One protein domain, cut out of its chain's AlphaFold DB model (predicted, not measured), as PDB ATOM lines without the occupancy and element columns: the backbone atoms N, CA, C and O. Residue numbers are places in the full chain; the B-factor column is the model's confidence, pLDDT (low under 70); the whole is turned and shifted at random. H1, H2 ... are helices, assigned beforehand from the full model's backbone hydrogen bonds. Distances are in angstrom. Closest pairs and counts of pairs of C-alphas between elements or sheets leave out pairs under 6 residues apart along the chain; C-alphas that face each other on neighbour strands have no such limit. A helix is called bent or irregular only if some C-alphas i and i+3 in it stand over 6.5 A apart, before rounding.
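Overview. This is residues 44 to 217 of the 242 residues of a protein of Candidatus Bathyarchaeota archaeon (UniProt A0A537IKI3). Two long helices, H2 and H4, lie side by side and run opposite ways, with the short H3 packed slantwise on both of them. The first arm of a bent helix, H5a, begins beside residues 70 to 74 of H2, where its first residue, Phe 188, comes closest to Tyr 70, and from there crosses H4 at a steep tilt of 62 degrees; H1 packs on H5a, the second arm, H5b, leads away from the pair, and residues 209 to 215 stick out. The long link of residues 119 to 148 reaches past the first residue of H4 and adds to the length. The printed part has 174 residues with five named helices in the order H1 H2 H3 H4 H5 and no named strand, and its class is all helix. It is only just loose, close to compact, with a radius of gyration of the C-alphas of 18.9 A, and elongated, with spans of 58 by 37 by 29 A.

Along the chain. H1 covers residues 44 to 57, from C-alpha 44 at (-23.127, -20.807, 11.664); it is irregular, but only just, with C-alphas 45 and 48 6.6 A apart. H2, residues 67 to 90, is 34.5 A long, and H3 covers residues 107 to 118. H4, residues 149 to 180, is the longest helix at 44.5 A, from C-alpha 149 at (-44.135, -9.394, -13.227). H5, residues 188 to 213, was assigned as one helix by its hydrogen bonds but is bent, with C-alphas 198 and 201 6.9 A apart. Its arms are H5a, residues 188 to 198, and H5b, residues 201 to 213, which ends at C-alpha 213 at (-51.403, -21.872, 2.118).

Arrangement. H2, H3 and H4 form a bundle, a group of helices in touch with one another. H2 and H4 touch at a shallow tilt of 8 degrees, opposite ways; their closest C-alphas, of Ala 85 and Ala 155, are 4.6 A apart. H2 and H3 are a helical hairpin at a steep tilt of 43 degrees, closest at the C-alphas of Met 82 and Val 114, 5.7 A. H5a touches H4 at a steep tilt of 62 degrees, closest at the C-alphas of Cys 169 and Asp 191, 5.9 A. H1 touches H5a, closest at the C-alphas of Glu 50 and Val 193, 7.1 A. H5b touches no helix but is near H5a. Every O i to N i+4 pair is within hydrogen-bond range in H2, H3, H5a and H5b, against 8 of 10 in H1 and 25 of 28 in H4.

Size, cuts and confidence. The C-alphas farthest apart, of Pro 136 and Arg 181, are 58.9 A apart. The printed part has no cut. The links H2 to H3 and H3 to H4 are long. The mean pLDDT of the printed part is 91.2; residue 129 and residues 131 to 143 are under 70.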
ATOM      1  N   ARG A  44     -23.738 -19.665  12.356       84.94
ATOM      2  CA  ARG A  44     -23.127 -20.807  11.664       84.94
ATOM      3  C   ARG A  44     -23.655 -20.995  10.238       84.94
ATOM      4  O   ARG A  44     -22.917 -21.479   9.384       84.94
ATOM      5  N   ILE A  45     -24.912 -20.628   9.992       88.50
ATOM      6  CA  ILE A  45     -25.580 -20.795   8.697       88.50
ATOM      7  C   ILE A  45     -25.455 -19.516   7.867       88.50
ATOM      8  O   ILE A  45     -25.120 -19.577   6.686       88.50
ATOM      9  N   VAL A  46     -25.702 -18.356   8.480       91.19
ATOM     10  CA  VAL A  46     -25.865 -17.095   7.741       91.19
ATOM     11  C   VAL A  46     -24.551 -16.323   7.598       91.19
ATOM     12  O   VAL A  46     -24.315 -15.716   6.553       91.19
ATOM     13  N   ALA A  47     -23.631 -16.404   8.567       90.62
ATOM     14  CA  ALA A  47     -22.365 -15.669   8.500       90.62
ATOM     15  C   ALA A  47     -21.486 -16.039   7.286       90.62
ATOM     16  O   ALA A  47     -20.871 -15.138   6.717       90.62
ATOM     17  N   PRO A  48     -21.405 -17.304   6.815       92.69
ATOM     18  CA  PRO A  48     -20.680 -17.621   5.583       92.69
ATOM     19  C   PRO A  48     -21.232 -16.894   4.351       92.69
ATOM     20  O   PRO A  48     -20.455 -16.492   3.485       92.69
ATOM     21  N   ILE A  49     -22.555 -16.715   4.280       93.69
ATOM     22  CA  ILE A  49     -23.233 -16.006   3.188       93.69
ATOM     23  C   ILE A  49     -22.925 -14.510   3.289       93.69
ATOM     24  O   ILE A  49     -22.443 -13.916   2.327       93.69
ATOM     25  N   GLU A  50     -23.098 -13.923   4.472       94.50
ATOM     26  CA  GLU A  50     -22.793 -12.510   4.734       94.50
ATOM     27  C   GLU A  50     -21.328 -12.178   4.435       94.50
ATOM     28  O   GLU A  50     -21.038 -11.238   3.704       94.50
ATOM     29  N   ASN A  51     -20.393 -13.013   4.891       93.50
ATOM     30  CA  ASN A  51     -18.962 -12.825   4.651       93.50
ATOM     31  C   ASN A  51     -18.574 -12.932   3.172       93.50
ATOM     32  O   ASN A  51     -17.547 -12.379   2.775       93.50
ATOM     33  N   ARG A  52     -19.341 -13.663   2.352       94.94
ATOM     34  CA  ARG A  52     -19.160 -13.662   0.892       94.94
ATOM     35  C   ARG A  52     -19.673 -12.362   0.288       94.94
ATOM     36  O   ARG A  52     -18.964 -11.779  -0.523       94.94
ATOM     37  N   ILE A  53     -20.843 -11.887   0.719       95.00
ATOM     38  CA  ILE A  53     -21.399 -10.599   0.284       95.00
ATOM     39  C   ILE A  53     -20.422  -9.466   0.618       95.00
ATOM     40  O   ILE A  53     -20.056  -8.698  -0.265       95.00
ATOM     41  N   TYR A  54     -19.916  -9.410   1.853       95.06
ATOM     42  CA  TYR A  54     -18.948  -8.395   2.271       95.06
ATOM     43  C   TYR A  54     -17.669  -8.434   1.434       95.06
ATOM     44  O   TYR A  54     -17.217  -7.394   0.967       95.06
ATOM     45  N   ARG A  55     -17.131  -9.629   1.160       94.19
ATOM     46  CA  ARG A  55     -15.947  -9.784   0.302       94.19
ATOM     47  C   ARG A  55     -16.183  -9.321  -1.134       94.19
ATOM     48  O   ARG A  55     -15.316  -8.654  -1.683       94.19
ATOM     49  N   LEU A  56     -17.333  -9.646  -1.726       95.19
ATOM     50  CA  LEU A  56     -17.677  -9.219  -3.088       95.19
ATOM     51  C   LEU A  56     -17.868  -7.703  -3.190       95.19
ATOM     52  O   LEU A  56     -17.523  -7.111  -4.207       95.19
ATOM     53  N   LEU A  57     -18.390  -7.081  -2.133       92.19
ATOM     54  CA  LEU A  57     -18.603  -5.636  -2.064       92.19
ATOM     55  C   LEU A  57     -17.374  -4.861  -1.556       92.19
ATOM     56  O   LEU A  57     -17.426  -3.637  -1.488       92.19
ATOM     57  N   GLY A  58     -16.290  -5.545  -1.169       92.88
ATOM     58  CA  GLY A  58     -15.110  -4.910  -0.567       92.88
ATOM     59  C   GLY A  58     -15.385  -4.249   0.791       92.88
ATOM     60  O   GLY A  58     -14.689  -3.313   1.177       92.88
ATOM     61  N   VAL A  59     -16.411  -4.706   1.512       94.25
ATOM     62  CA  VAL A  59     -16.821  -4.166   2.813       94.25
ATOM     63  C   VAL A  59     -16.052  -4.869   3.927       94.25
ATOM     64  O   VAL A  59     -16.118  -6.090   4.056       94.25
ATOM     65  N   ASP A  60     -15.375  -4.098   4.778       93.00
ATOM     66  CA  ASP A  60     -14.869  -4.587   6.064       93.00
ATOM     67  C   ASP A  60     -15.957  -4.425   7.144       93.00
ATOM     68  O   ASP A  60     -16.271  -3.289   7.522       93.00
ATOM     69  N   PRO A  61     -16.549  -5.525   7.655       90.44
ATOM     70  CA  PRO A  61     -17.618  -5.455   8.646       90.44
ATOM     71  C   PRO A  61     -17.147  -5.006  10.039       90.44
ATOM     72  O   PRO A  61     -17.981  -4.649  10.870       90.44
ATOM     73  N   ASN A  62     -15.837  -5.005  10.316       88.75
ATOM     74  CA  ASN A  62     -15.292  -4.585  11.613       88.75
ATOM     75  C   ASN A  62     -15.003  -3.079  11.676       88.75
ATOM     76  O   ASN A  62     -14.788  -2.526  12.758       88.75
ATOM     77  N   ARG A  63     -15.006  -2.396  10.527       92.62
ATOM     78  CA  ARG A  63     -14.761  -0.957  10.450       92.62
ATOM     79  C   ARG A  63     -16.012  -0.181  10.856       92.62
ATOM     80  O   ARG A  63     -17.034  -0.239  10.175       92.62
ATOM     81  N   GLY A  64     -15.908   0.581  11.942       92.06
ATOM     82  CA  GLY A  64     -16.938   1.533  12.359       92.06
ATOM     83  C   GLY A  64     -16.971   2.792  11.488       92.06
ATOM     84  O   GLY A  64     -15.941   3.221  10.967       92.06
ATOM     85  N   MET A  65     -18.152   3.391  11.363       95.44
ATOM     86  CA  MET A  65     -18.428   4.604  10.597       95.44
ATOM     87  C   MET A  65     -18.897   5.728  11.520       95.44
ATOM     88  O   MET A  65     -19.692   5.519  12.441       95.44
ATOM     89  N   GLY A  66     -18.447   6.947  11.224       94.81
ATOM     90  CA  GLY A  66     -19.033   8.162  11.787       94.81
ATOM     91  C   GLY A  66     -20.428   8.442  11.218       94.81
ATOM     92  O   GLY A  66     -20.789   7.911  10.170       94.81
ATOM     93  N   TRP A  67     -21.200   9.338  11.843       93.56
ATOM     94  CA  TRP A  67     -22.557   9.673  11.373       93.56
ATOM     95  C   TRP A  67     -22.601  10.155   9.912       93.56
ATOM     96  O   TRP A  67     -23.502   9.771   9.171       93.56
ATOM     97  N   ARG A  68     -21.613  10.959   9.481       95.62
ATOM     98  CA  ARG A  68     -21.527  11.473   8.100       95.62
ATOM     99  C   ARG A  68     -21.347  10.343   7.103       95.62
ATOM    100  O   ARG A  68     -22.044  10.285   6.100       95.62
ATOM    101  N   GLU A  69     -20.409   9.450   7.396       96.38
ATOM    102  CA  GLU A  69     -20.101   8.313   6.537       96.38
ATOM    103  C   GLU A  69     -21.271   7.330   6.480       96.38
ATOM    104  O   GLU A  69     -21.638   6.879   5.398       96.38
ATOM    105  N   TYR A  70     -21.909   7.062   7.620       97.00
ATOM    106  CA  TYR A  70     -23.093   6.211   7.692       97.00
ATOM    107  C   TYR A  70     -24.249   6.784   6.855       97.00
ATOM    108  O   TYR A  70     -24.841   6.074   6.044       97.00
ATOM    109  N   PHE A  71     -24.533   8.083   7.003       96.56
ATOM    110  CA  PHE A  71     -25.569   8.779   6.238       96.56
ATOM    111  C   PHE A  71     -25.281   8.777   4.732       96.56
ATOM    112  O   PHE A  71     -26.156   8.438   3.940       96.56
ATOM    113  N   LEU A  72     -24.052   9.115   4.327       97.81
ATOM    114  CA  LEU A  72     -23.669   9.121   2.914       97.81
ATOM    115  C   LEU A  72     -23.728   7.716   2.307       97.81
ATOM    116  O   LEU A  72     -24.202   7.566   1.184       97.81
ATOM    117  N   SER A  73     -23.320   6.688   3.055       97.50
ATOM    118  CA  SER A  73     -23.433   5.290   2.618       97.50
ATOM    119  C   SER A  73     -24.894   4.909   2.369       97.50
ATOM    120  O   SER A  73     -25.211   4.346   1.320       97.50
ATOM    121  N   ALA A  74     -25.794   5.277   3.287       97.38
ATOM    122  CA  ALA A  74     -27.228   5.055   3.129       97.38
ATOM    123  C   ALA A  74     -27.793   5.781   1.903       97.38
ATOM    124  O   ALA A  74     -28.515   5.178   1.106       97.38
ATOM    125  N   LEU A  75     -27.429   7.050   1.716       97.75
ATOM    126  CA  LEU A  75     -27.885   7.865   0.595       97.75
ATOM    127  C   LEU A  75     -27.438   7.282  -0.754       97.75
ATOM    128  O   LEU A  75     -28.261   7.117  -1.651       97.75
ATOM    129  N   ILE A  76     -26.158   6.922  -0.885       97.75
ATOM    130  CA  ILE A  76     -25.598   6.351  -2.119       97.75
ATOM    131  C   ILE A  76     -26.292   5.034  -2.469       97.75
ATOM    132  O   ILE A  76     -26.673   4.829  -3.623       97.75
ATOM    133  N   VAL A  77     -26.502   4.157  -1.483       97.44
ATOM    134  CA  VAL A  77     -27.184   2.875  -1.702       97.44
ATOM    135  C   VAL A  77     -28.626   3.085  -2.166       97.44
ATOM    136  O   VAL A  77     -29.045   2.435  -3.121       97.44
ATOM    137  N   ASN A  78     -29.364   4.023  -1.567       97.69
ATOM    138  CA  ASN A  78     -30.741   4.304  -1.979       97.69
ATOM    139  C   ASN A  78     -30.807   4.916  -3.387       97.69
ATOM    140  O   ASN A  78     -31.597   4.455  -4.206       97.69
ATOM    141  N   ILE A  79     -29.933   5.873  -3.723       98.12
ATOM    142  CA  ILE A  79     -29.868   6.460  -5.076       98.12
ATOM    143  C   ILE A  79     -29.562   5.390  -6.132       98.12
ATOM    144  O   ILE A  79     -30.161   5.386  -7.212       98.12
ATOM    145  N   PHE A  80     -28.649   4.465  -5.832       97.94
ATOM    146  CA  PHE A  80     -28.321   3.358  -6.727       97.94
ATOM    147  C   PHE A  80     -29.528   2.436  -6.959       97.94
ATOM    148  O   PHE A  80     -29.876   2.148  -8.103       97.94
ATOM    149  N   GLN A  81     -30.206   2.018  -5.886       97.81
ATOM    150  CA  GLN A  81     -31.396   1.164  -5.960       97.81
ATOM    151  C   GLN A  81     -32.539   1.836  -6.726       97.81
ATOM    152  O   GLN A  81     -33.182   1.205  -7.563       97.81
ATOM    153  N   MET A  82     -32.749   3.131  -6.482       98.12
ATOM    154  CA  MET A  82     -33.719   3.948  -7.201       98.12
ATOM    155  C   MET A  82     -33.418   3.989  -8.697       98.12
ATOM    156  O   MET A  82     -34.306   3.778  -9.517       98.12
ATOM    157  N   SER A  83     -32.157   4.212  -9.058       98.44
ATOM    158  CA  SER A  83     -31.724   4.281 -10.455       98.44
ATOM    159  C   SER A  83     -31.938   2.944 -11.174       98.44
ATOM    160  O   SER A  83     -32.423   2.923 -12.303       98.44
ATOM    161  N   LEU A  84     -31.651   1.821 -10.507       98.12
ATOM    162  CA  LEU A  84     -31.922   0.483 -11.037       98.12
ATOM    163  C   LEU A  84     -33.424   0.260 -11.283       98.12
ATOM    164  O   LEU A  84     -33.817  -0.161 -12.368       98.12
ATOM    165  N   ALA A  85     -34.268   0.584 -10.300       98.31
ATOM    166  CA  ALA A  85     -35.720   0.462 -10.421       98.31
ATOM    167  C   ALA A  85     -36.301   1.382 -11.508       98.31
ATOM    168  O   ALA A  85     -37.194   0.974 -12.248       98.31
ATOM    169  N   PHE A  86     -35.758   2.593 -11.655       98.50
ATOM    170  CA  PHE A  86     -36.147   3.534 -12.702       98.50
ATOM    171  C   PHE A  86     -35.908   2.951 -14.096       98.50
ATOM    172  O   PHE A  86     -36.817   2.944 -14.924       98.50
ATOM    173  N   ILE A  87     -34.716   2.393 -14.333       98.31
ATOM    174  CA  ILE A  87     -34.380   1.714 -15.593       98.31
ATOM    175  C   ILE A  87     -35.355   0.555 -15.842       98.31
ATOM    176  O   ILE A  87     -35.888   0.430 -16.940       98.31
ATOM    177  N   ILE A  88     -35.647  -0.258 -14.822       98.25
ATOM    178  CA  ILE A  88     -36.586  -1.381 -14.952       98.25
ATOM    179  C   ILE A  88     -37.985  -0.905 -15.360       98.25
ATOM    180  O   ILE A  88     -38.585  -1.501 -16.248       98.25
ATOM    181  N   PHE A  89     -38.515   0.158 -14.749       97.62
ATOM    182  CA  PHE A  89     -39.846   0.667 -15.091       97.62
ATOM    183  C   PHE A  89     -39.920   1.265 -16.496       97.62
ATOM    184  O   PHE A  89     -40.893   1.027 -17.210       97.62
ATOM    185  N   VAL A  90     -38.902   2.022 -16.908       97.81
ATOM    186  CA  VAL A  90     -38.867   2.647 -18.239       97.81
ATOM    187  C   VAL A  90     -38.730   1.593 -19.338       97.81
ATOM    188  O   VAL A  90     -39.372   1.706 -20.378       97.81
ATOM    189  N   PHE A  91     -37.944   0.541 -19.102       97.62
ATOM    190  CA  PHE A  91     -37.654  -0.494 -20.099       97.62
ATOM    191  C   PHE A  91     -38.429  -1.805 -19.890       97.62
ATOM    192  O   PHE A  91     -38.085  -2.819 -20.495       97.62
ATOM    193  N   GLN A  92     -39.496  -1.825 -19.079       96.12
ATOM    194  CA  GLN A  92     -40.226  -3.070 -18.777       96.12
ATOM    195  C   GLN A  92     -40.797  -3.789 -20.012       96.12
ATOM    196  O   GLN A  92     -41.040  -4.993 -19.976       96.12
ATOM    197  N   ASN A  93     -40.987  -3.076 -21.123       94.62
ATOM    198  CA  ASN A  93     -41.491  -3.633 -22.377       94.62
ATOM    199  C   ASN A  93     -40.515  -4.600 -23.063       94.62
ATOM    200  O   ASN A  93     -40.960  -5.476 -23.797       94.62
ATOM    201  N   ILE A  94     -39.205  -4.434 -22.855       96.31
ATOM    202  CA  ILE A  94     -38.167  -5.296 -23.449       96.31
ATOM    203  C   ILE A  94     -37.612  -6.328 -22.461       96.31
ATOM    204  O   ILE A  94     -36.827  -7.195 -22.843       96.31
ATOM    205  N   LEU A  95     -37.986  -6.222 -21.186       95.81
ATOM    206  CA  LEU A  95     -37.545  -7.129 -20.132       95.81
ATOM    207  C   LEU A  95     -38.414  -8.402 -20.108       95.81
ATOM    208  O   LEU A  95     -39.580  -8.371 -20.507       95.81
ATOM    209  N   PRO A  96     -37.862  -9.547 -19.659       94.75
ATOM    210  CA  PRO A  96     -38.614 -10.797 -19.570       94.75
ATOM    211  C   PRO A  96     -39.710 -10.733 -18.493       94.75
ATOM    212  O   PRO A  96     -39.783  -9.792 -17.711       94.75
ATOM    213  N   LEU A  97     -40.546 -11.777 -18.422       93.31
ATOM    214  CA  LEU A  97     -41.675 -11.882 -17.478       93.31
ATOM    215  C   LEU A  97     -42.689 -10.732 -17.616       93.31
ATOM    216  O   LEU A  97     -43.218 -10.209 -16.634       93.31
ATOM    217  N   ASN A  98     -42.994 -10.392 -18.867       92.56
ATOM    218  CA  ASN A  98     -44.066  -9.482 -19.247       92.56
ATOM    219  C   ASN A  98     -45.094 -10.200 -20.151       92.56
ATOM    220  O   ASN A  98     -45.194  -9.875 -21.336       92.56
ATOM    221  N   PRO A  99     -45.826 -11.217 -19.643       89.00
ATOM    222  CA  PRO A  99     -46.735 -12.013 -20.474       89.00
ATOM    223  C   PRO A  99     -47.888 -11.195 -21.074       89.00
ATOM    224  O   PRO A  99     -48.451 -11.583 -22.093       89.00
ATOM    225  N   GLN A 100     -48.219 -10.052 -20.472       85.81
ATOM    226  CA  GLN A 100     -49.248  -9.122 -20.934       85.81
ATOM    227  C   GLN A 100     -48.722  -8.077 -21.928       85.81
ATOM    228  O   GLN A 100     -49.516  -7.325 -22.488       85.81
ATOM    229  N   GLY A 101     -47.404  -8.005 -22.142       87.94
ATOM    230  CA  GLY A 101     -46.792  -7.055 -23.070       87.94
ATOM    231  C   GLY A 101     -46.977  -5.589 -22.671       87.94
ATOM    232  O   GLY A 101     -47.159  -4.740 -23.544       87.94
ATOM    233  N   PHE A 102     -46.957  -5.267 -21.372       90.50
ATOM    234  CA  PHE A 102     -47.095  -3.884 -20.915       90.50
ATOM    235  C   PHE A 102     -45.970  -2.988 -21.451       90.50
ATOM    236  O   PHE A 102     -44.805  -3.408 -21.458       90.50
ATOM    237  N   PRO A 103     -46.286  -1.748 -21.863       92.19
ATOM    238  CA  PRO A 103     -45.283  -0.791 -22.301       92.19
ATOM    239  C   PRO A 103     -44.426  -0.290 -21.128       92.19
ATOM    240  O   PRO A 103     -44.796  -0.412 -19.959       92.19
ATOM    241  N   GLY A 104     -43.290   0.328 -21.453       93.88
ATOM    242  CA  GLY A 104     -42.502   1.119 -20.508       93.88
ATOM    243  C   GLY A 104     -43.344   2.200 -19.831       93.88
ATOM    244  O   GLY A 104     -44.231   2.773 -20.467       93.88
ATOM    245  N   LEU A 105     -43.080   2.491 -18.556       94.38
ATOM    246  CA  LEU A 105     -43.695   3.649 -17.906       94.38
ATOM    247  C   LEU A 105     -43.140   4.952 -18.499       94.38
ATOM    248  O   LEU A 105     -41.956   5.039 -18.832       94.38
ATOM    249  N   ASN A 106     -43.980   5.988 -18.558       94.50
ATOM    250  CA  ASN A 106     -43.512   7.346 -18.837       94.50
ATOM    251  C   ASN A 106     -42.505   7.793 -17.761       94.50
ATOM    252  O   ASN A 106     -42.583   7.365 -16.607       94.50
ATOM    253  N   LEU A 107     -41.556   8.655 -18.138       96.62
ATOM    254  CA  LEU A 107     -40.436   9.046 -17.271       96.62
ATOM    255  C   LEU A 107     -40.889   9.712 -15.962       96.62
ATOM    256  O   LEU A 107     -40.301   9.464 -14.913       96.62
ATOM    257  N   ASP A 108     -41.933  10.532 -16.015       95.38
ATOM    258  CA  ASP A 108     -42.538  11.206 -14.866       95.38
ATOM    259  C   ASP A 108     -43.159  10.207 -13.877       95.38
ATOM    260  O   ASP A 108     -42.888  10.265 -12.675       95.38
ATOM    261  N   LEU A 109     -43.919   9.236 -14.389       94.44
ATOM    262  CA  LEU A 109     -44.519   8.185 -13.574       94.44
ATOM    263  C   LEU A 109     -43.459   7.242 -12.995       94.44
ATOM    264  O   LEU A 109     -43.508   6.930 -11.807       94.44
ATOM    265  N   ALA A 110     -42.481   6.820 -13.802       96.75
ATOM    266  CA  ALA A 110     -41.369   5.996 -13.339       96.75
ATOM    267  C   ALA A 110     -40.603   6.695 -12.206       96.75
ATOM    268  O   ALA A 110     -40.307   6.076 -11.184       96.75
ATOM    269  N   PHE A 111     -40.334   7.996 -12.347       96.69
ATOM    270  CA  PHE A 111     -39.650   8.788 -11.330       96.69
ATOM    271  C   PHE A 111     -40.460   8.890 -10.033       96.69
ATOM    272  O   PHE A 111     -39.937   8.586  -8.958       96.69
ATOM    273  N   MET A 112     -41.748   9.247 -10.126       95.75
ATOM    274  CA  MET A 112     -42.642   9.275  -8.964       95.75
ATOM    275  C   MET A 112     -42.699   7.920  -8.263       95.75
ATOM    276  O   MET A 112     -42.623   7.861  -7.036       95.75
ATOM    277  N   GLN A 113     -42.816   6.834  -9.026       95.62
ATOM    278  CA  GLN A 113     -43.005   5.512  -8.452       95.62
ATOM    279  C   GLN A 113     -41.747   5.003  -7.743       95.62
ATOM    280  O   GLN A 113     -41.831   4.423  -6.660       95.62
ATOM    281  N   VAL A 114     -40.574   5.280  -8.311       97.56
ATOM    282  CA  VAL A 114     -39.286   4.977  -7.683       97.56
ATOM    283  C   VAL A 114     -39.112   5.743  -6.379       97.56
ATOM    284  O   VAL A 114     -38.745   5.133  -5.378       97.56
ATOM    285  N   ILE A 115     -39.400   7.051  -6.363       97.00
ATOM    286  CA  ILE A 115     -39.348   7.846  -5.128       97.00
ATOM    287  C   ILE A 115     -40.309   7.264  -4.101       97.00
ATOM    288  O   ILE A 115     -39.900   6.999  -2.978       97.00
ATOM    289  N   SER A 116     -41.552   7.007  -4.499       97.56
ATOM    290  CA  SER A 116     -42.597   6.490  -3.622       97.56
ATOM    291  C   SER A 116     -42.190   5.198  -2.900       97.56
ATOM    292  O   SER A 116     -42.364   5.091  -1.684       97.56
ATOM    293  N   PHE A 117     -41.605   4.232  -3.616       97.31
ATOM    294  CA  PHE A 117     -41.134   2.984  -3.006       97.31
ATOM    295  C   PHE A 117     -39.830   3.153  -2.220       97.31
ATOM    296  O   PHE A 117     -39.681   2.562  -1.150       97.31
ATOM    297  N   ALA A 118     -38.896   3.977  -2.703       96.62
ATOM    298  CA  ALA A 118     -37.628   4.215  -2.015       96.62
ATOM    299  C   ALA A 118     -37.797   5.004  -0.707       96.62
ATOM    300  O   ALA A 118     -37.038   4.801   0.237       96.62
ATOM    301  N   THR A 119     -38.820   5.857  -0.610       95.75
ATOM    302  CA  THR A 119     -39.191   6.549   0.632       95.75
ATOM    303  C   THR A 119     -40.122   5.728   1.521       95.75
ATOM    304  O   THR A 119     -40.590   6.249   2.530       95.75
ATOM    305  N   ASN A 120     -40.395   4.462   1.173       96.88
ATOM    306  CA  ASN A 120     -41.313   3.576   1.897       96.88
ATOM    307  C   ASN A 120     -42.753   4.130   2.007       96.88
ATOM    308  O   ASN A 120     -43.489   3.798   2.934       96.88
ATOM    309  N   THR A 121     -43.150   5.005   1.078       97.12
ATOM    310  CA  THR A 121     -44.490   5.612   1.032       97.12
ATOM    311  C   THR A 121     -45.475   4.703   0.307       97.12
ATOM    312  O   THR A 121     -46.643   4.634   0.677       97.12
ATOM    313  N   ASN A 122     -45.000   4.000  -0.724       95.12
ATOM    314  CA  ASN A 122     -45.758   3.023  -1.508       95.12
ATOM    315  C   ASN A 122     -47.068   3.576  -2.100       95.12
ATOM    316  O   ASN A 122     -48.005   2.824  -2.345       95.12
ATOM    317  N   LEU A 123     -47.128   4.881  -2.360       93.50
ATOM    318  CA  LEU A 123     -48.177   5.520  -3.146       93.50
ATOM    319  C   LEU A 123     -48.098   5.046  -4.604       93.50
ATOM    320  O   LEU A 123     -47.004   4.989  -5.174       93.50
ATOM    321  N   GLN A 124     -49.246   4.693  -5.183       89.81
ATOM    322  CA  GLN A 124     -49.343   4.043  -6.490       89.81
ATOM    323  C   GLN A 124     -50.231   4.861  -7.430       89.81
ATOM    324  O   GLN A 124     -51.403   5.093  -7.147       89.81
ATOM    325  N   HIS A 125     -49.666   5.266  -8.567       86.44
ATOM    326  CA  HIS A 125     -50.396   5.868  -9.692       86.44
ATOM    327  C   HIS A 125     -50.403   4.937 -10.916       86.44
ATOM    328  O   HIS A 125     -50.384   5.371 -12.066       86.44
ATOM    329  N   TYR A 126     -50.391   3.636 -10.660       85.69
ATOM    330  CA  TYR A 126     -50.453   2.572 -11.653       85.69
ATOM    331  C   TYR A 126     -51.405   1.487 -11.140       85.69
ATOM    332  O   TYR A 126     -51.797   1.509  -9.973       85.69
ATOM    333  N   ASN A 127     -51.786   0.553 -12.004       83.62
ATOM    334  CA  ASN A 127     -52.541  -0.627 -11.601       83.62
ATOM    335  C   ASN A 127     -51.616  -1.838 -11.771       83.62
ATOM    336  O   ASN A 127     -51.147  -2.113 -12.871       83.62
ATOM    337  N   GLY A 128     -51.236  -2.492 -10.672       74.81
ATOM    338  CA  GLY A 128     -50.212  -3.539 -10.717       74.81
ATOM    339  C   GLY A 128     -50.680  -4.765 -11.478       74.81
ATOM    340  O   GLY A 128     -49.910  -5.397 -12.196       74.81
ATOM    341  N   GLU A 129     -51.962  -5.063 -11.355       69.75
ATOM    342  CA  GLU A 129     -52.576  -6.273 -11.844       69.75
ATOM    343  C   GLU A 129     -52.953  -6.186 -13.311       69.75
ATOM    344  O   GLU A 129     -53.128  -7.253 -13.884       69.75
ATOM    345  N   GLY A 130     -53.060  -5.000 -13.930       70.62
ATOM    346  CA  GLY A 130     -53.336  -4.841 -15.363       70.62
ATOM    347  C   GLY A 130     -53.481  -3.407 -15.867       70.62
ATOM    348  O   GLY A 130     -53.453  -2.457 -15.097       70.62
ATOM    349  N   VAL A 131     -53.658  -3.230 -17.185       63.56
ATOM    350  CA  VAL A 131     -54.016  -1.907 -17.727       63.56
ATOM    351  C   VAL A 131     -55.462  -1.609 -17.359       63.56
ATOM    352  O   VAL A 131     -56.372  -2.337 -17.751       63.56
ATOM    353  N   CYS A 132     -55.667  -0.500 -16.657       59.59
ATOM    354  CA  CYS A 132     -56.970  -0.068 -16.160       59.59
ATOM    355  C   CYS A 132     -58.051  -0.012 -17.259       59.59
ATOM    356  O   CYS A 132     -59.172  -0.451 -17.035       59.59
ATOM    357  N   SER A 133     -57.714   0.393 -18.492       56.81
ATOM    358  CA  SER A 133     -58.660   0.402 -19.626       56.81
ATOM    359  C   SER A 133     -59.268  -0.965 -19.968       56.81
ATOM    360  O   SER A 133     -60.297  -1.018 -20.634       56.81
ATOM    361  N   ASN A 134     -58.638  -2.059 -19.537       61.25
ATOM    362  CA  ASN A 134     -59.059  -3.429 -19.821       61.25
ATOM    363  C   ASN A 134     -59.756  -4.094 -18.617       61.25
ATOM    364  O   ASN A 134     -60.086  -5.277 -18.693       61.25
ATOM    365  N   LEU A 135     -59.961  -3.370 -17.505       60.91
ATOM    366  CA  LEU A 135     -60.589  -3.893 -16.289       60.91
ATOM    367  C   LEU A 135     -62.034  -3.378 -16.127       60.91
ATOM    368  O   LEU A 135     -62.283  -2.177 -16.280       60.91
ATOM    369  N   PRO A 136     -62.991  -4.248 -15.748       53.28
ATOM    370  CA  PRO A 136     -64.328  -3.810 -15.367       53.28
ATOM    371  C   PRO A 136     -64.211  -2.979 -14.078       53.28
ATOM    372  O   PRO A 136     -63.628  -3.447 -13.105       53.28
ATOM    373  N   ASN A 137     -64.757  -1.757 -14.074       56.16
ATOM    374  CA  ASN A 137     -64.747  -0.759 -12.977       56.16
ATOM    375  C   ASN A 137     -63.601   0.265 -12.961       56.16
ATOM    376  O   ASN A 137     -63.453   0.997 -11.981       56.16
ATOM    377  N   CYS A 138     -62.821   0.380 -14.033       58.22
ATOM    378  CA  CYS A 138     -61.779   1.395 -14.098       58.22
ATOM    379  C   CYS A 138     -62.301   2.744 -14.641       58.22
ATOM    380  O   CYS A 138     -62.964   2.758 -15.683       58.22
ATOM    381  N   PRO A 139     -62.035   3.887 -13.970       58.16
ATOM    382  CA  PRO A 139     -62.471   5.196 -14.447       58.16
ATOM    383  C   PRO A 139     -61.897   5.502 -15.833       58.16
ATOM    384  O   PRO A 139     -60.692   5.409 -16.054       58.16
ATOM    385  N   SER A 140     -62.745   5.948 -16.759       57.69
ATOM    386  CA  SER A 140     -62.358   6.307 -18.132       57.69
ATOM    387  C   SER A 140     -61.433   7.530 -18.232       57.69
ATOM    388  O   SER A 140     -60.977   7.861 -19.324       57.69
ATOM    389  N   LEU A 141     -61.157   8.215 -17.115       55.62
ATOM    390  CA  LEU A 141     -60.445   9.492 -17.110       55.62
ATOM    391  C   LEU A 141     -58.923   9.381 -17.288       55.62
ATOM    392  O   LEU A 141     -58.313  10.389 -17.632       55.62
ATOM    393  N   SER A 142     -58.289   8.218 -17.101       55.06
ATOM    394  CA  SER A 142     -56.868   8.017 -17.446       55.06
ATOM    395  C   SER A 142     -56.516   6.527 -17.527       55.06
ATOM    396  O   SER A 142     -56.779   5.800 -16.567       55.06
ATOM    397  N   PRO A 143     -55.880   6.042 -18.610       64.19
ATOM    398  CA  PRO A 143     -55.352   4.684 -18.636       64.19
ATOM    399  C   PRO A 143     -54.175   4.582 -17.657       64.19
ATOM    400  O   PRO A 143     -53.069   5.026 -17.949       64.19
ATOM    401  N   MET A 144     -54.413   4.011 -16.474       75.81
ATOM    402  CA  MET A 144     -53.332   3.674 -15.544       75.81
ATOM    403  C   MET A 144     -52.556   2.474 -16.110       75.81
ATOM    404  O   MET A 144     -53.183   1.456 -16.444       75.81
ATOM    405  N   PRO A 145     -51.223   2.578 -16.255       85.25
ATOM    406  CA  PRO A 145     -50.424   1.522 -16.858       85.25
ATOM    407  C   PRO A 145     -50.305   0.308 -15.936       85.25
ATOM    408  O   PRO A 145     -50.362   0.434 -14.711       85.25
ATOM    409  N   GLY A 146     -50.113  -0.853 -16.563       88.50
ATOM    410  CA  GLY A 146     -49.770  -2.108 -15.898       88.50
ATOM    411  C   GLY A 146     -48.287  -2.193 -15.536       88.50
ATOM    412  O   GLY A 146     -47.447  -1.521 -16.145       88.50
ATOM    413  N   LEU A 147     -47.951  -3.067 -14.585       92.62
ATOM    414  CA  LEU A 147     -46.569  -3.472 -14.321       92.62
ATOM    415  C   LEU A 147     -46.342  -4.935 -14.687       92.62
ATOM    416  O   LEU A 147     -47.081  -5.820 -14.257       92.62
ATOM    417  N   SER A 148     -45.260  -5.190 -15.421       93.62
ATOM    418  CA  SER A 148     -44.772  -6.539 -15.693       93.62
ATOM    419  C   SER A 148     -44.446  -7.273 -14.391       93.62
ATOM    420  O   SER A 148     -44.109  -6.651 -13.376       93.62
ATOM    421  N   TYR A 149     -44.488  -8.607 -14.410       94.38
ATOM    422  CA  TYR A 149     -44.135  -9.394 -13.227       94.38
ATOM    423  C   TYR A 149     -42.683  -9.162 -12.814       94.38
ATOM    424  O   TYR A 149     -42.401  -9.081 -11.620       94.38
ATOM    425  N   LEU A 150     -41.773  -8.959 -13.775       95.50
ATOM    426  CA  LEU A 150     -40.399  -8.570 -13.463       95.50
ATOM    427  C   LEU A 150     -40.357  -7.239 -12.715       95.50
ATOM    428  O   LEU A 150     -39.738  -7.169 -11.659       95.50
ATOM    429  N   SER A 151     -41.042  -6.200 -13.199       96.31
ATOM    430  CA  SER A 151     -41.075  -4.902 -12.516       96.31
ATOM    431  C   SER A 151     -41.645  -5.010 -11.100       96.31
ATOM    432  O   SER A 151     -41.101  -4.407 -10.176       96.31
ATOM    433  N   GLN A 152     -42.695  -5.808 -10.897       94.94
ATOM    434  CA  GLN A 152     -43.249  -6.043  -9.563       94.94
ATOM    435  C   GLN A 152     -42.235  -6.720  -8.630       94.94
ATOM    436  O   GLN A 152     -42.021  -6.262  -7.511       94.94
ATOM    437  N   MET A 153     -41.543  -7.756  -9.098       95.31
ATOM    438  CA  MET A 153     -40.592  -8.496  -8.267       95.31
ATOM    439  C   MET A 153     -39.292  -7.721  -8.012       95.31
ATOM    440  O   MET A 153     -38.812  -7.630  -6.883       95.31
ATOM    441  N   THR A 154     -38.691  -7.152  -9.057       96.44
ATOM    442  CA  THR A 154     -37.311  -6.646  -9.003       96.44
ATOM    443  C   THR A 154     -37.203  -5.134  -8.866       96.44
ATOM    444  O   THR A 154     -36.106  -4.640  -8.622       96.44
ATOM    445  N   ALA A 155     -38.300  -4.387  -9.018       97.19
ATOM    446  CA  ALA A 155     -38.334  -2.955  -8.727       97.19
ATOM    447  C   ALA A 155     -39.246  -2.657  -7.533       97.19
ATOM    448  O   ALA A 155     -38.778  -2.094  -6.548       97.19
ATOM    449  N   VAL A 156     -40.513  -3.080  -7.578       96.44
ATOM    450  CA  VAL A 156     -41.488  -2.774  -6.517       96.44
ATOM    451  C   VAL A 156     -41.136  -3.480  -5.208       96.44
ATOM    452  O   VAL A 156     -40.783  -2.814  -4.237       96.44
ATOM    453  N   GLN A 157     -41.189  -4.815  -5.177       95.25
ATOM    454  CA  GLN A 157     -40.896  -5.600  -3.973       95.25
ATOM    455  C   GLN A 157     -39.462  -5.343  -3.498       95.25
ATOM    456  O   GLN A 157     -39.236  -5.106  -2.315       95.25
ATOM    457  N   PHE A 158     -38.501  -5.285  -4.425       96.81
ATOM    458  CA  PHE A 158     -37.121  -4.910  -4.117       96.81
ATOM    459  C   PHE A 158     -37.023  -3.599  -3.320       96.81
ATOM    460  O   PHE A 158     -36.455  -3.602  -2.229       96.81
ATOM    461  N   LEU A 159     -37.612  -2.502  -3.815       97.62
ATOM    462  CA  LEU A 159     -37.556  -1.210  -3.127       97.62
ATOM    463  C   LEU A 159     -38.347  -1.197  -1.818       97.62
ATOM    464  O   LEU A 159     -37.911  -0.546  -0.874       97.62
ATOM    465  N   GLN A 160     -39.465  -1.925  -1.719       95.81
ATOM    466  CA  GLN A 160     -40.213  -2.049  -0.460       95.81
ATOM    467  C   GLN A 160     -39.376  -2.720   0.641       95.81
ATOM    468  O   GLN A 160     -39.405  -2.294   1.795       95.81
ATOM    469  N   PHE A 161     -38.574  -3.733   0.293       95.19
ATOM    470  CA  PHE A 161     -37.652  -4.364   1.239       95.19
ATOM    471  C   PHE A 161     -36.487  -3.447   1.610       95.19
ATOM    472  O   PHE A 161     -36.130  -3.325   2.788       95.19
ATOM    473  N   THR A 162     -35.852  -2.819   0.620       97.25
ATOM    474  CA  THR A 162     -34.635  -2.038   0.864       97.25
ATOM    475  C   THR A 162     -34.910  -0.697   1.539       97.25
ATOM    476  O   THR A 162     -34.090  -0.258   2.353       97.25
ATOM    477  N   SER A 163     -36.061  -0.068   1.289       97.69
ATOM    478  CA  SER A 163     -36.460   1.174   1.960       97.69
ATOM    479  C   SER A 163     -36.795   0.935   3.436       97.69
ATOM    480  O   SER A 163     -36.253   1.624   4.306       97.69
ATOM    481  N   ALA A 164     -37.564  -0.115   3.748       97.12
ATOM    482  CA  ALA A 164     -37.816  -0.550   5.124       97.12
ATOM    483  C   ALA A 164     -36.511  -0.909   5.855       97.12
ATOM    484  O   ALA A 164     -36.302  -0.524   7.010       97.12
ATOM    485  N   THR A 165     -35.591  -1.580   5.157       97.75
ATOM    486  CA  THR A 165     -34.259  -1.902   5.682       97.75
ATOM    487  C   THR A 165     -33.448  -0.652   6.002       97.75
ATOM    488  O   THR A 165     -32.886  -0.550   7.091       97.75
ATOM    489  N   THR A 166     -33.410   0.325   5.094       97.94
ATOM    490  CA  THR A 166     -32.724   1.601   5.336       97.94
ATOM    491  C   THR A 166     -33.298   2.299   6.569       97.94
ATOM    492  O   THR A 166     -32.529   2.744   7.425       97.94
ATOM    493  N   GLY A 167     -34.628   2.345   6.706       97.25
ATOM    494  CA  GLY A 167     -35.296   2.922   7.874       97.25
ATOM    495  C   GLY A 167     -34.876   2.255   9.188       97.25
ATOM    496  O   GLY A 167     -34.510   2.945  10.142       97.25
ATOM    497  N   LEU A 168     -34.834   0.918   9.217       96.94
ATOM    498  CA  LEU A 168     -34.355   0.159  10.374       96.94
ATOM    499  C   LEU A 168     -32.887   0.475  10.697       96.94
ATOM    500  O   LEU A 168     -32.559   0.750  11.851       96.94
ATOM    501  N   CYS A 169     -32.010   0.488   9.691       97.12
ATOM    502  CA  CYS A 169     -30.593   0.811   9.865       97.12
ATOM    503  C   CYS A 169     -30.384   2.210  10.457       97.12
ATOM    504  O   CYS A 169     -29.521   2.390  11.318       97.12
ATOM    505  N   VAL A 170     -31.155   3.208  10.015       96.00
ATOM    506  CA  VAL A 170     -31.077   4.578  10.549       96.00
ATOM    507  C   VAL A 170     -31.587   4.633  11.991       96.00
ATOM    508  O   VAL A 170     -30.934   5.236  12.841       96.00
ATOM    509  N   ALA A 171     -32.696   3.953  12.301       95.44
ATOM    510  CA  ALA A 171     -33.218   3.870  13.666       95.44
ATOM    511  C   ALA A 171     -32.211   3.213  14.627       95.44
ATOM    512  O   ALA A 171     -31.963   3.721  15.721       95.44
ATOM    513  N   VAL A 172     -31.565   2.123  14.204       94.38
ATOM    514  CA  VAL A 172     -30.521   1.445  14.987       94.38
ATOM    515  C   VAL A 172     -29.308   2.348  15.201       94.38
ATOM    516  O   VAL A 172     -28.817   2.444  16.327       94.38
ATOM    517  N   ALA A 173     -28.832   3.031  14.159       94.12
ATOM    518  CA  ALA A 173     -27.721   3.974  14.274       94.12
ATOM    519  C   ALA A 173     -28.036   5.101  15.271       94.12
ATOM    520  O   ALA A 173     -27.212   5.417  16.127       94.12
ATOM    521  N   MET A 174     -29.255   5.644  15.229       93.50
ATOM    522  CA  MET A 174     -29.726   6.651  16.181       93.50
ATOM    523  C   MET A 174     -29.719   6.121  17.623       93.50
ATOM    524  O   MET A 174     -29.181   6.776  18.518       93.50
ATOM    525  N   VAL A 175     -30.235   4.908  17.855       92.69
ATOM    526  CA  VAL A 175     -30.191   4.258  19.177       92.69
ATOM    527  C   VAL A 175     -28.747   4.066  19.655       92.69
ATOM    528  O   VAL A 175     -28.434   4.387  20.802       92.69
ATOM    529  N   ARG A 176     -27.833   3.609  18.787       91.38
ATOM    530  CA  ARG A 176     -26.402   3.476  19.123       91.38
ATOM    531  C   ARG A 176     -25.757   4.814  19.469       91.38
ATOM    532  O   ARG A 176     -24.932   4.856  20.384       91.38
ATOM    533  N   GLY A 177     -26.138   5.888  18.784       89.56
ATOM    534  CA  GLY A 177     -25.682   7.243  19.092       89.56
ATOM    535  C   GLY A 177     -26.067   7.679  20.506       89.56
ATOM    536  O   GLY A 177     -25.228   8.213  21.231       89.56
ATOM    537  N   PHE A 178     -27.292   7.371  20.946       89.44
ATOM    538  CA  PHE A 178     -27.735   7.671  22.312       89.44
ATOM    539  C   PHE A 178     -27.059   6.802  23.377       89.44
ATOM    540  O   PHE A 178     -26.706   7.306  24.443       89.44
ATOM    541  N   VAL A 179     -26.867   5.508  23.104       87.56
ATOM    542  CA  VAL A 179     -26.330   4.555  24.090       87.56
ATOM    543  C   VAL A 179     -24.811   4.665  24.235       87.56
ATOM    544  O   VAL A 179     -24.303   4.710  25.352       87.56
ATOM    545  N   SER A 180     -24.068   4.703  23.124       79.81
ATOM    546  CA  SER A 180     -22.601   4.575  23.150       79.81
ATOM    547  C   SER A 180     -21.868   5.849  23.573       79.81
ATOM    548  O   SER A 180     -20.686   5.775  23.907       79.81
ATOM    549  N   ARG A 181     -22.529   7.019  23.511       76.50
ATOM    550  CA  ARG A 181     -21.901   8.355  23.629       76.50
ATOM    551  C   ARG A 181     -20.647   8.516  22.748       76.50
ATOM    552  O   ARG A 181     -19.775   9.331  23.042       76.50
ATOM    553  N   SER A 182     -20.549   7.728  21.677       78.38
ATOM    554  CA  SER A 182     -19.404   7.672  20.774       78.38
ATOM    555  C   SER A 182     -19.787   8.209  19.396       78.38
ATOM    556  O   SER A 182     -20.959   8.243  19.030       78.38
ATOM    557  N   GLN A 183     -18.789   8.600  18.603       83.69
ATOM    558  CA  GLN A 183     -19.012   8.988  17.207       83.69
ATOM    559  C   GLN A 183     -19.237   7.778  16.284       83.69
ATOM    560  O   GLN A 183     -19.545   7.971  15.113       83.69
ATOM    561  N   ASN A 184     -19.087   6.545  16.784       89.62
ATOM    562  CA  ASN A 184     -19.221   5.330  15.991       89.62
ATOM    563  C   ASN A 184     -20.687   4.871  15.948       89.62
ATOM    564  O   ASN A 184     -21.248   4.444  16.955       89.62
ATOM    565  N   MET A 185     -21.288   4.937  14.762       91.31
ATOM    566  CA  MET A 185     -22.676   4.533  14.515       91.31
ATOM    567  C   MET A 185     -22.802   3.063  14.077       91.31
ATOM    568  O   MET A 185     -23.906   2.580  13.825       91.31
ATOM    569  N   GLY A 186     -21.689   2.327  14.021       92.88
ATOM    570  CA  GLY A 186     -21.599   0.990  13.439       92.88
ATOM    571  C   GLY A 186     -21.216   1.055  11.965       92.88
ATOM    572  O   GLY A 186     -20.449   1.925  11.570       92.88
ATOM    573  N   ASN A 187     -21.721   0.138  11.144       95.38
ATOM    574  CA  ASN A 187     -21.363   0.044   9.731       95.38
ATOM    575  C   ASN A 187     -22.631  -0.171   8.905       95.38
ATOM    576  O   ASN A 187     -23.247  -1.234   8.996       95.38
ATOM    577  N   PHE A 188     -22.994   0.820   8.084       97.12
ATOM    578  CA  PHE A 188     -24.259   0.816   7.347       97.12
ATOM    579  C   PHE A 188     -24.424  -0.437   6.483       97.12
ATOM    580  O   PHE A 188     -25.469  -1.075   6.527       97.12
ATOM    581  N   TYR A 189     -23.390  -0.834   5.735       96.94
ATOM    582  CA  TYR A 189     -23.455  -2.013   4.868       96.94
ATOM    583  C   TYR A 189     -23.652  -3.303   5.668       96.94
ATOM    584  O   TYR A 189     -24.407  -4.184   5.260       96.94
ATOM    585  N   THR A 190     -23.005  -3.409   6.830       95.44
ATOM    586  CA  THR A 190     -23.165  -4.564   7.722       95.44
ATOM    587  C   THR A 190     -24.579  -4.624   8.282       95.44
ATOM    588  O   THR A 190     -25.216  -5.676   8.210       95.44
ATOM    589  N   ASP A 191     -25.090  -3.496   8.778       96.12
ATOM    590  CA  ASP A 191     -26.447  -3.382   9.315       96.12
ATOM    591  C   ASP A 191     -27.499  -3.677   8.246       96.12
ATOM    592  O   ASP A 191     -28.448  -4.422   8.494       96.12
ATOM    593  N   PHE A 192     -27.294  -3.162   7.033       97.19
ATOM    594  CA  PHE A 192     -28.183  -3.348   5.894       97.19
ATOM    595  C   PHE A 192     -28.252  -4.816   5.465       97.19
ATOM    596  O   PHE A 192     -29.340  -5.384   5.375       97.19
ATOM    597  N   VAL A 193     -27.099  -5.470   5.274       95.94
ATOM    598  CA  VAL A 193     -27.061  -6.895   4.913       95.94
ATOM    599  C   VAL A 193     -27.694  -7.749   6.008       95.94
ATOM    600  O   VAL A 193     -28.555  -8.564   5.696       95.94
ATOM    601  N   ARG A 194     -27.331  -7.539   7.281       94.81
ATOM    602  CA  ARG A 194     -27.864  -8.337   8.397       94.81
ATOM    603  C   ARG A 194     -29.367  -8.170   8.579       94.81
ATOM    604  O   ARG A 194     -30.053  -9.139   8.891       94.81
ATOM    605  N   SER A 195     -29.886  -6.963   8.373       95.75
ATOM    606  CA  SER A 195     -31.328  -6.706   8.398       95.75
ATOM    607  C   SER A 195     -32.057  -7.541   7.345       95.75
ATOM    608  O   SER A 195     -33.077  -8.158   7.640       95.75
ATOM    609  N   LEU A 196     -31.512  -7.634   6.131       95.69
ATOM    610  CA  LEU A 196     -32.100  -8.455   5.075       95.69
ATOM    611  C   LEU A 196     -31.976  -9.951   5.378       95.69
ATOM    612  O   LEU A 196     -32.980 -10.657   5.397       95.69
ATOM    613  N   THR A 197     -30.763 -10.441   5.637       94.50
ATOM    614  CA  THR A 197     -30.464 -11.879   5.753       94.50
ATOM    615  C   THR A 197     -31.028 -12.514   7.019       94.50
ATOM    616  O   THR A 197     -31.398 -13.688   6.995       94.50
ATOM    617  N   ARG A 198     -31.081 -11.771   8.131       93.69
ATOM    618  CA  ARG A 198     -31.430 -12.314   9.454       93.69
ATOM    619  C   ARG A 198     -32.818 -11.917   9.934       93.69
ATOM    620  O   ARG A 198     -33.325 -12.588  10.831       93.69
ATOM    621  N   LEU A 199     -33.420 -10.857   9.390       94.06
ATOM    622  CA  LEU A 199     -34.726 -10.366   9.835       94.06
ATOM    623  C   LEU A 199     -35.777 -10.429   8.725       94.06
ATOM    624  O   LEU A 199     -36.709 -11.221   8.836       94.06
ATOM    625  N   PHE A 200     -35.634  -9.630   7.665       95.12
ATOM    626  CA  PHE A 200     -36.696  -9.486   6.666       95.12
ATOM    627  C   PHE A 200     -36.879 -10.739   5.807       95.12
ATOM    628  O   PHE A 200     -37.988 -11.260   5.753       95.12
ATOM    629  N   LEU A 201     -35.822 -11.273   5.181       94.75
ATOM    630  CA  LEU A 201     -35.964 -12.430   4.284       94.75
ATOM    631  C   LEU A 201     -36.537 -13.671   4.988       94.75
ATOM    632  O   LEU A 201     -37.483 -14.245   4.450       94.75
ATOM    633  N   PRO A 202     -36.058 -14.089   6.179       94.31
ATOM    634  CA  PRO A 202     -36.634 -15.247   6.864       94.31
ATOM    635  C   PRO A 202     -38.103 -15.043   7.248       94.31
ATOM    636  O   PRO A 202     -38.916 -15.948   7.069       94.31
ATOM    637  N   LEU A 203     -38.454 -13.858   7.758       94.31
ATOM    638  CA  LEU A 203     -39.813 -13.561   8.208       94.31
ATOM    639  C   LEU A 203     -40.784 -13.486   7.028       94.31
ATOM    640  O   LEU A 203     -41.843 -14.110   7.068       94.31
ATOM    641  N   CYS A 204     -40.403 -12.785   5.961       95.62
ATOM    642  CA  CYS A 204     -41.210 -12.681   4.752       95.62
ATOM    643  C   CYS A 204     -41.346 -14.025   4.036       95.62
ATOM    644  O   CYS A 204     -42.419 -14.317   3.531       95.62
ATOM    645  N   PHE A 205     -40.317 -14.878   4.045       95.88
ATOM    646  CA  PHE A 205     -40.419 -16.220   3.468       95.88
ATOM    647  C   PHE A 205     -41.469 -17.075   4.191       95.88
ATOM    648  O   PHE A 205     -42.294 -17.720   3.549       95.88
ATOM    649  N   VAL A 206     -41.487 -17.049   5.529       97.12
ATOM    650  CA  VAL A 206     -42.510 -17.756   6.316       97.12
ATOM    651  C   VAL A 206     -43.900 -17.165   6.064       97.12
ATOM    652  O   VAL A 206     -44.852 -17.920   5.874       97.12
ATOM    653  N   ALA A 207     -44.022 -15.833   6.023       96.00
ATOM    654  CA  ALA A 207     -45.288 -15.160   5.734       96.00
ATOM    655  C   ALA A 207     -45.828 -15.518   4.340       96.00
ATOM    656  O   ALA A 207     -46.998 -15.874   4.224       96.00
ATOM    657  N   ALA A 208     -44.969 -15.526   3.318       96.50
ATOM    658  CA  ALA A 208     -45.333 -15.902   1.956       96.50
ATOM    659  C   ALA A 208     -45.864 -17.341   1.886       96.50
ATOM    660  O   ALA A 208     -46.889 -17.597   1.262       96.50
ATOM    661  N   LEU A 209     -45.240 -18.294   2.592       97.62
ATOM    662  CA  LEU A 209     -45.743 -19.673   2.659       97.62
ATOM    663  C   LEU A 209     -47.121 -19.769   3.326       97.62
ATOM    664  O   LEU A 209     -47.965 -20.543   2.874       97.62
ATOM    665  N   ILE A 210     -47.361 -18.982   4.380       98.00
ATOM    666  CA  ILE A 210     -48.678 -18.903   5.024       98.00
ATOM    667  C   ILE A 210     -49.705 -18.345   4.035       98.00
ATOM    668  O   ILE A 210     -50.772 -18.931   3.880       98.00
ATOM    669  N   PHE A 211     -49.384 -17.260   3.330       97.50
ATOM    670  CA  PHE A 211     -50.271 -16.654   2.338       97.50
ATOM    671  C   PHE A 211     -50.585 -17.591   1.175       97.50
ATOM    672  O   PHE A 211     -51.756 -17.736   0.825       97.50
ATOM    673  N   VAL A 212     -49.594 -18.313   0.648       97.25
ATOM    674  CA  VAL A 212     -49.824 -19.366  -0.352       97.25
ATOM    675  C   VAL A 212     -50.745 -20.457   0.204       97.25
ATOM    676  O   VAL A 212     -51.689 -20.862  -0.470       97.25
ATOM    677  N   GLY A 213     -50.533 -20.897   1.450       97.25
ATOM    678  CA  GLY A 213     -51.403 -21.872   2.118       97.25
ATOM    679  C   GLY A 213     -52.843 -21.386   2.330       97.25
ATOM    680  O   GLY A 213     -53.764 -22.199   2.362       97.25
ATOM    681  N   LEU A 214     -53.046 -20.070   2.429       97.62
ATOM    682  CA  LEU A 214     -54.355 -19.415   2.515       97.62
ATOM    683  C   LEU A 214     -54.959 -19.071   1.140       97.62
ATOM    684  O   LEU A 214     -56.055 -18.517   1.083       97.62
ATOM    685  N   GLY A 215     -54.279 -19.411   0.040       94.81
ATOM    686  CA  GLY A 215     -54.784 -19.244  -1.324       94.81
ATOM    687  C   GLY A 215     -54.364 -17.951  -2.031       94.81
ATOM    688  O   GLY A 215     -54.913 -17.651  -3.092       94.81
ATOM    689  N   VAL A 216     -53.403 -17.189  -1.496       95.62
ATOM    690  CA  VAL A 216     -52.833 -16.032  -2.209       95.62
ATOM    691  C   VAL A 216     -52.030 -16.521  -3.426       95.62
ATOM    692  O   VAL A 216     -51.193 -17.417  -3.281       95.62
ATOM    693  N   PRO A 217     -52.252 -15.965  -4.634       92.56
ATOM    694  CA  PRO A 217     -51.551 -16.402  -5.838       92.56
ATOM    695  C   PRO A 217     -50.033 -16.185  -5.770       92.56
ATOM    696  O   PRO A 217     -49.566 -15.102  -5.428       92.56
TER     697      PRO A 217